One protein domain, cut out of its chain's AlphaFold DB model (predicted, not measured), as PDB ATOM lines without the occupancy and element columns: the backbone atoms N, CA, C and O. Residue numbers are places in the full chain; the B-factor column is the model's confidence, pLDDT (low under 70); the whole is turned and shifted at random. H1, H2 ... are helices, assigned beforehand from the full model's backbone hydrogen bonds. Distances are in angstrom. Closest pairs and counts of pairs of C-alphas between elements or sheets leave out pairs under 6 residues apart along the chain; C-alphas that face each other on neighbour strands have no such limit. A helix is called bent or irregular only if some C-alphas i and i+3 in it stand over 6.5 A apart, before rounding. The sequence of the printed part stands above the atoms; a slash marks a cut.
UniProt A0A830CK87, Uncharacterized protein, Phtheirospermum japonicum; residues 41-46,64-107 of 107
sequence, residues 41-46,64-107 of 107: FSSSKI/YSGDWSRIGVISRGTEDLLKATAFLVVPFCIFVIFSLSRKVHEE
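AT A GLANCE: This is residues 41 to 46 and 64 to 107 of the 107 residues of an uncharacterized protein of Phtheirospermum japonicum (UniProt A0A830CK87). One long helix, H3, with a slight kink on its way, makes the length of a rod, and two helices of a single short turn each lie at its two ends, off the same side of it: H2 beside the beginning of H3, and H1, on a piece separated by a cut, near its far end. Between those ends the stretch of residues 87 to 96 of H3 stands free. The printed part has 50 residues with three named helices, in the order H1, H2, H3, and no named strand; the class is all helix. The whole is extended, with a radius of gyration of the C-alphas of 17.0 A, and the C-alphas span 50 by 19 by 12 A.

HOW THE PARTS SIT: Begin with H3, residues 76 to 102, and look near residue 88, where it has a kink of 27 degrees. It is neither bent nor irregular, but only just: C-alphas 88 and 91 are 6.1 A apart. Go back along the chain to H2, residues 68 to 71, which only just touches H3, with 3 pairs of C-alphas within 8 A. H3 touches H2 with residues 76 to 79 alone, and the closest C-alphas of the two are those of Ser 69 and Arg 76, 5.5 A apart. At the other end look for H1, residues 43 to 46, which is close to H3 but not clearly touching it: the closest C-alphas, those of Lys 45 and Leu 100, are 7.6 A apart. H1 and H2 are apart. In the backbone of H3, 21 of 23 pairs of O i and N i+4 are within hydrogen-bond range, while H1 and H2 are too short for such a pair.

IN THESE COORDINATES: Find C-alpha 76 at (186.122, -74.575, 45.024); from there H3 runs 27 residues and 39.4 A to C-alpha 102 at (147.456, -80.464, 49.674). H2 begins at C-alpha 68, at (182.146, -70.397, 39.460), and measures 5.1 A from first to last C-alpha. H1 begins at C-alpha 43, at (146.268, -66.778, 41.253), and measures 5.2 A.

THE WHOLE: The two C-alphas farthest apart are those of Arg 70 and Glu 107, at 50.5 A. Residues 47 to 63 are not printed, and C-alphas 46 and 64 are 26.9 A apart across this cut, which lies in the link from H1 to H2. The link from H2 to H3 is tight, with 4 residues. The mean pLDDT of the printed part is 80.1; look for values under 70 at residues 41 to 43, residue 66 and residues 103 to 107, the last of which is the chain's last residue.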
ATOM      1  N   PHE A  41     142.330 -69.732  38.223       57.47
ATOM      2  CA  PHE A  41     143.255 -70.136  39.284       57.47
ATOM      3  C   PHE A  41     142.944 -69.360  40.571       57.47
ATOM      4  O   PHE A  41     142.495 -68.213  40.531       57.47
ATOM      5  N   SER A  42     143.303 -69.929  41.720       65.19
ATOM      6  CA  SER A  42     143.683 -69.108  42.867       65.19
ATOM      7  C   SER A  42     145.059 -68.511  42.552       65.19
ATOM      8  O   SER A  42     146.088 -69.151  42.774       65.19
ATOM      9  N   SER A  43     145.075 -67.334  41.912       69.62
ATOM     10  CA  SER A  43     146.268 -66.778  41.253       69.62
ATOM     11  C   SER A  43     147.475 -66.663  42.182       69.62
ATOM     12  O   SER A  43     148.595 -66.919  41.756       69.62
ATOM     13  N   SER A  44     147.256 -66.349  43.461       79.38
ATOM     14  CA  SER A  44     148.302 -66.321  44.487       79.38
ATOM     15  C   SER A  44     148.953 -67.691  44.694       79.38
ATOM     16  O   SER A  44     150.179 -67.783  44.651       79.38
ATOM     17  N   LYS A  45     148.166 -68.766  44.851       81.19
ATOM     18  CA  LYS A  45     148.691 -70.132  45.028       81.19
ATOM     19  C   LYS A  45     149.502 -70.579  43.799       81.19
ATOM     20  O   LYS A  45     150.609 -71.084  43.975       81.19
ATOM     21  N   ILE A  46     149.017 -70.305  42.576       86.00
ATOM     22  CA  ILE A  46     149.763 -70.611  41.334       86.00
ATOM     23  C   ILE A  46     151.068 -69.787  41.272       86.00
ATOM     24  O   ILE A  46     152.130 -70.355  41.014       86.00
ATOM     25  N   TYR A  64     175.155 -76.148  39.017       82.06
ATOM     26  CA  TYR A  64     175.685 -77.100  38.028       82.06
ATOM     27  C   TYR A  64     176.104 -76.503  36.674       82.06
ATOM     28  O   TYR A  64     176.799 -77.189  35.925       82.06
ATOM     29  N   SER A  65     175.763 -75.251  36.349       79.50
ATOM     30  CA  SER A  65     176.069 -74.651  35.038       79.50
ATOM     31  C   SER A  65     177.549 -74.255  34.835       79.50
ATOM     32  O   SER A  65     177.905 -73.749  33.770       79.50
ATOM     33  N   GLY A  66     178.432 -74.522  35.806       67.75
ATOM     34  CA  GLY A  66     179.886 -74.564  35.596       67.75
ATOM     35  C   GLY A  66     180.738 -73.944  36.706       67.75
ATOM     36  O   GLY A  66     180.228 -73.411  37.685       67.75
ATOM     37  N   ASP A  67     182.061 -74.032  36.530       71.88
ATOM     38  CA  ASP A  67     183.110 -73.562  37.448       71.88
ATOM     39  C   ASP A  67     182.974 -72.066  37.844       71.88
ATOM     40  O   ASP A  67     183.703 -71.204  37.342       71.88
ATOM     41  N   TRP A  68     182.138 -71.730  38.831       79.06
ATOM     42  CA  TRP A  68     182.146 -70.397  39.460       79.06
ATOM     43  C   TRP A  68     183.520 -70.056  40.051       79.06
ATOM     44  O   TRP A  68     183.936 -68.894  40.044       79.06
ATOM     45  N   SER A  69     184.283 -71.077  40.461       71.94
ATOM     46  CA  SER A  69     185.671 -70.922  40.893       71.94
ATOM     47  C   SER A  69     186.661 -70.592  39.763       71.94
ATOM     48  O   SER A  69     187.782 -70.192  40.074       71.94
ATOM     49  N   ARG A  70     186.281 -70.693  38.477       73.94
ATOM     50  CA  ARG A  70     187.051 -70.135  37.341       73.94
ATOM     51  C   ARG A  70     186.717 -68.676  37.042       73.94
ATOM     52  O   ARG A  70     187.563 -67.976  36.501       73.94
ATOM     53  N   ILE A  71     185.517 -68.221  37.402       76.81
ATOM     54  CA  ILE A  71     185.114 -66.806  37.310       76.81
ATOM     55  C   ILE A  71     185.737 -65.998  38.472       76.81
ATOM     56  O   ILE A  71     185.834 -64.778  38.407       76.81
ATOM     57  N   GLY A  72     186.201 -66.674  39.532       75.94
ATOM     58  CA  GLY A  72     186.888 -66.063  40.679       75.94
ATOM     59  C   GLY A  72     185.953 -65.434  41.719       75.94
ATOM     60  O   GLY A  72     186.421 -64.905  42.721       75.94
ATOM     61  N   VAL A  73     184.637 -65.523  41.503       77.81
ATOM     62  CA  VAL A  73     183.583 -65.019  42.406       77.81
ATOM     63  C   VAL A  73     183.438 -65.883  43.668       77.81
ATOM     64  O   VAL A  73     183.010 -65.398  44.711       77.81
ATOM     65  N   ILE A  74     183.789 -67.165  43.569       79.75
ATOM     66  CA  ILE A  74     183.563 -68.224  44.562       79.75
ATOM     67  C   ILE A  74     184.813 -69.117  44.624       79.75
ATOM     68  O   ILE A  74     185.583 -69.174  43.668       79.75
ATOM     69  N   SER A  75     185.046 -69.812  45.739       83.94
ATOM     70  CA  SER A  75     186.139 -70.792  45.870       83.94
ATOM     71  C   SER A  75     185.638 -72.215  45.608       83.94
ATOM     72  O   SER A  75     184.468 -72.501  45.842       83.94
ATOM     73  N   ARG A  76     186.510 -73.155  45.209       82.62
ATOM     74  CA  ARG A  76     186.122 -74.575  45.024       82.62
ATOM     75  C   ARG A  76     185.343 -75.155  46.212       82.62
ATOM     76  O   ARG A  76     184.282 -75.731  46.019       82.62
ATOM     77  N   GLY A  77     185.791 -74.901  47.444       83.25
ATOM     78  CA  GLY A  77     185.084 -75.365  48.644       83.25
ATOM     79  C   GLY A  77     183.685 -74.761  48.835       83.25
ATOM     80  O   GLY A  77     182.840 -75.397  49.451       83.25
ATOM     81  N   THR A  78     183.409 -73.567  48.293       83.44
ATOM     82  CA  THR A  78     182.060 -72.963  48.302       83.44
ATOM     83  C   THR A  78     181.222 -73.357  47.081       83.44
ATOM     84  O   THR A  78     180.002 -73.437  47.191       83.44
ATOM     85  N   GLU A  79     181.851 -73.713  45.959       85.25
ATOM     86  CA  GLU A  79     181.209 -74.346  44.798       85.25
ATOM     87  C   GLU A  79     180.648 -75.736  45.154       85.25
ATOM     88  O   GLU A  79     179.496 -76.048  44.851       85.25
ATOM     89  N   ASP A  80     181.420 -76.558  45.868       86.62
ATOM     90  CA  ASP A  80     180.964 -77.876  46.321       86.62
ATOM     91  C   ASP A  80     179.896 -77.770  47.421       86.62
ATOM     92  O   ASP A  80     178.950 -78.562  47.450       86.62
ATOM     93  N   LEU A  81     179.967 -76.733  48.266       88.00
ATOM     94  CA  LEU A  81     178.911 -76.409  49.228       88.00
ATOM     95  C   LEU A  81     177.606 -75.987  48.532       88.00
ATOM     96  O   LEU A  81     176.526 -76.338  49.006       88.00
ATOM     97  N   LEU A  82     177.681 -75.286  47.396       86.62
ATOM     98  CA  LEU A  82     176.514 -74.906  46.594       86.62
ATOM     99  C   LEU A  82     175.848 -76.141  45.960       86.62
ATOM    100  O   LEU A  82     174.632 -76.302  46.073       86.62
ATOM    101  N   LYS A  83     176.636 -77.066  45.393       86.81
ATOM    102  CA  LYS A  83     176.145 -78.362  44.875       86.81
ATOM    103  C   LYS A  83     175.511 -79.221  45.974       86.81
ATOM    104  O   LYS A  83     174.406 -79.731  45.795       86.81
ATOM    105  N   ALA A  84     176.163 -79.337  47.133       89.00
ATOM    106  CA  ALA A  84     175.608 -80.040  48.292       89.00
ATOM    107  C   ALA A  84     174.302 -79.390  48.785       89.00
ATOM    108  O   ALA A  84     173.343 -80.084  49.123       89.00
ATOM    109  N   THR A  85     174.226 -78.057  48.757       90.19
ATOM    110  CA  THR A  85     173.008 -77.313  49.103       90.19
ATOM    111  C   THR A  85     171.885 -77.557  48.091       90.19
ATOM    112  O   THR A  85     170.731 -77.664  48.499       90.19
ATOM    113  N   ALA A  86     172.182 -77.745  46.800       89.31
ATOM    114  CA  ALA A  86     171.169 -78.074  45.793       89.31
ATOM    115  C   ALA A  86     170.465 -79.410  46.099       89.31
ATOM    116  O   ALA A  86     169.243 -79.505  45.965       89.31
ATOM    117  N   PHE A  87     171.201 -80.407  46.608       89.38
ATOM    118  CA  PHE A  87     170.633 -81.685  47.055       89.38
ATOM    119  C   PHE A  87     169.654 -81.539  48.238       89.38
ATOM    120  O   PHE A  87     168.770 -82.375  48.397       89.38
ATOM    121  N   LEU A  88     169.756 -80.471  49.037       92.19
ATOM    122  CA  LEU A  88     168.800 -80.152  50.105       92.19
ATOM    123  C   LEU A  88     167.646 -79.264  49.603       92.19
ATOM    124  O   LEU A  88     166.477 -79.539  49.875       92.19
ATOM    125  N   VAL A  89     167.968 -78.203  48.857       91.88
ATOM    126  CA  VAL A  89     167.014 -77.179  48.401       91.88
ATOM    127  C   VAL A  89     166.004 -77.745  47.409       91.88
ATOM    128  O   VAL A  89     164.814 -77.479  47.553       91.88
ATOM    129  N   VAL A  90     166.425 -78.558  46.438       93.00
ATOM    130  CA  VAL A  90     165.521 -79.097  45.406       93.00
ATOM    131  C   VAL A  90     164.407 -79.980  45.996       93.00
ATOM    132  O   VAL A  90     163.235 -79.661  45.766       93.00
ATOM    133  N   PRO A  91     164.685 -81.037  46.792       92.81
ATOM    134  CA  PRO A  91     163.619 -81.824  47.412       92.81
ATOM    135  C   PRO A  91     162.815 -81.024  48.445       92.81
ATOM    136  O   PRO A  91     161.616 -81.270  48.583       92.81
ATOM    137  N   PHE A  92     163.410 -80.031  49.119       93.25
ATOM    138  CA  PHE A  92     162.665 -79.127  50.000       93.25
ATOM    139  C   PHE A  92     161.656 -78.266  49.223       93.25
ATOM    140  O   PHE A  92     160.480 -78.230  49.582       93.25
ATOM    141  N   CYS A  93     162.057 -77.638  48.116       92.12
ATOM    142  CA  CYS A  93     161.161 -76.874  47.245       92.12
ATOM    143  C   CYS A  93     160.027 -77.744  46.682       92.12
ATOM    144  O   CYS A  93     158.868 -77.327  46.702       92.12
ATOM    145  N   ILE A  94     160.329 -78.979  46.263       92.12
ATOM    146  CA  ILE A  94     159.323 -79.963  45.834       92.12
ATOM    147  C   ILE A  94     158.353 -80.287  46.985       92.12
ATOM    148  O   ILE A  94     157.135 -80.232  46.801       92.12
ATOM    149  N   PHE A  95     158.860 -80.560  48.192       92.81
ATOM    150  CA  PHE A  95     158.038 -80.818  49.379       92.81
ATOM    151  C   PHE A  95     157.136 -79.629  49.749       92.81
ATOM    152  O   PHE A  95     155.973 -79.833  50.114       92.81
ATOM    153  N   VAL A  96     157.629 -78.392  49.630       91.25
ATOM    154  CA  VAL A  96     156.834 -77.176  49.853       91.25
ATOM    155  C   VAL A  96     155.736 -77.051  48.794       91.25
ATOM    156  O   VAL A  96     154.581 -76.848  49.167       91.25
ATOM    157  N   ILE A  97     156.035 -77.261  47.505       89.81
ATOM    158  CA  ILE A  97     155.029 -77.243  46.425       89.81
ATOM    159  C   ILE A  97     153.919 -78.272  46.693       89.81
ATOM    160  O   ILE A  97     152.744 -77.901  46.684       89.81
ATOM    161  N   PHE A  98     154.266 -79.526  47.014       88.06
ATOM    162  CA  PHE A  98     153.287 -80.565  47.372       88.06
ATOM    163  C   PHE A  98     152.489 -80.226  48.640       88.06
ATOM    164  O   PHE A  98     151.293 -80.509  48.719       88.06
ATOM    165  N   SER A  99     153.120 -79.604  49.638       86.25
ATOM    166  CA  SER A  99     152.449 -79.204  50.880       86.25
ATOM    167  C   SER A  99     151.485 -78.035  50.682       86.25
ATOM    168  O   SER A  99     150.438 -78.009  51.326       86.25
ATOM    169  N   LEU A 100     151.782 -77.119  49.756       84.56
ATOM    170  CA  LEU A 100     150.836 -76.095  49.311       84.56
ATOM    171  C   LEU A 100     149.697 -76.707  48.484       84.56
ATOM    172  O   LEU A 100     148.548 -76.353  48.729       84.56
ATOM    173  N   SER A 101     149.977 -77.661  47.584       79.50
ATOM    174  CA  SER A 101     148.940 -78.352  46.796       79.50
ATOM    175  C   SER A 101     147.934 -79.116  47.661       79.50
ATOM    176  O   SER A 101     146.745 -79.097  47.361       79.50
ATOM    177  N   ARG A 102     148.373 -79.765  48.751       74.81
ATOM    178  CA  ARG A 102     147.456 -80.464  49.674       74.81
ATOM    179  C   ARG A 102     146.439 -79.503  50.305       74.81
ATOM    180  O   ARG A 102     145.250 -79.795  50.285       74.81
ATOM    181  N   LYS A 103     146.875 -78.296  50.692       61.06
ATOM    182  CA  LYS A 103     146.031 -77.181  51.185       61.06
ATOM    183  C   LYS A 103     145.165 -76.500  50.099       61.06
ATOM    184  O   LYS A 103     144.790 -75.331  50.228       61.06
ATOM    185  N   VAL A 104     144.903 -77.184  48.987       58.47
ATOM    186  CA  VAL A 104     143.910 -76.797  47.964       58.47
ATOM    187  C   VAL A 104     142.729 -77.774  47.953       58.47
ATOM    188  O   VAL A 104     141.694 -77.450  47.391       58.47
ATOM    189  N   HIS A 105     142.857 -78.945  48.584       52.25
ATOM    190  CA  HIS A 105     141.838 -79.999  48.572       52.25
ATOM    191  C   HIS A 105     140.912 -79.999  49.807       52.25
ATOM    192  O   HIS A 105     140.104 -80.913  49.955       52.25
ATOM    193  N   GLU A 106     141.052 -78.992  50.676       54.38
ATOM    194  CA  GLU A 106     140.361 -78.837  51.969       54.38
ATOM    195  C   GLU A 106     139.622 -77.476  52.089       54.38
ATOM    196  O   GLU A 106     139.228 -77.092  53.188       54.38
ATOM    197  N   GLU A 107     139.449 -76.747  50.973       45.06
ATOM    198  CA  GLU A 107     138.653 -75.501  50.843       45.06
ATOM    199  C   GLU A 107     137.475 -75.692  49.870       45.06
ATOM    200  O   GLU A 107     137.712 -76.264  48.780       45.06
TER     201      GLU A 107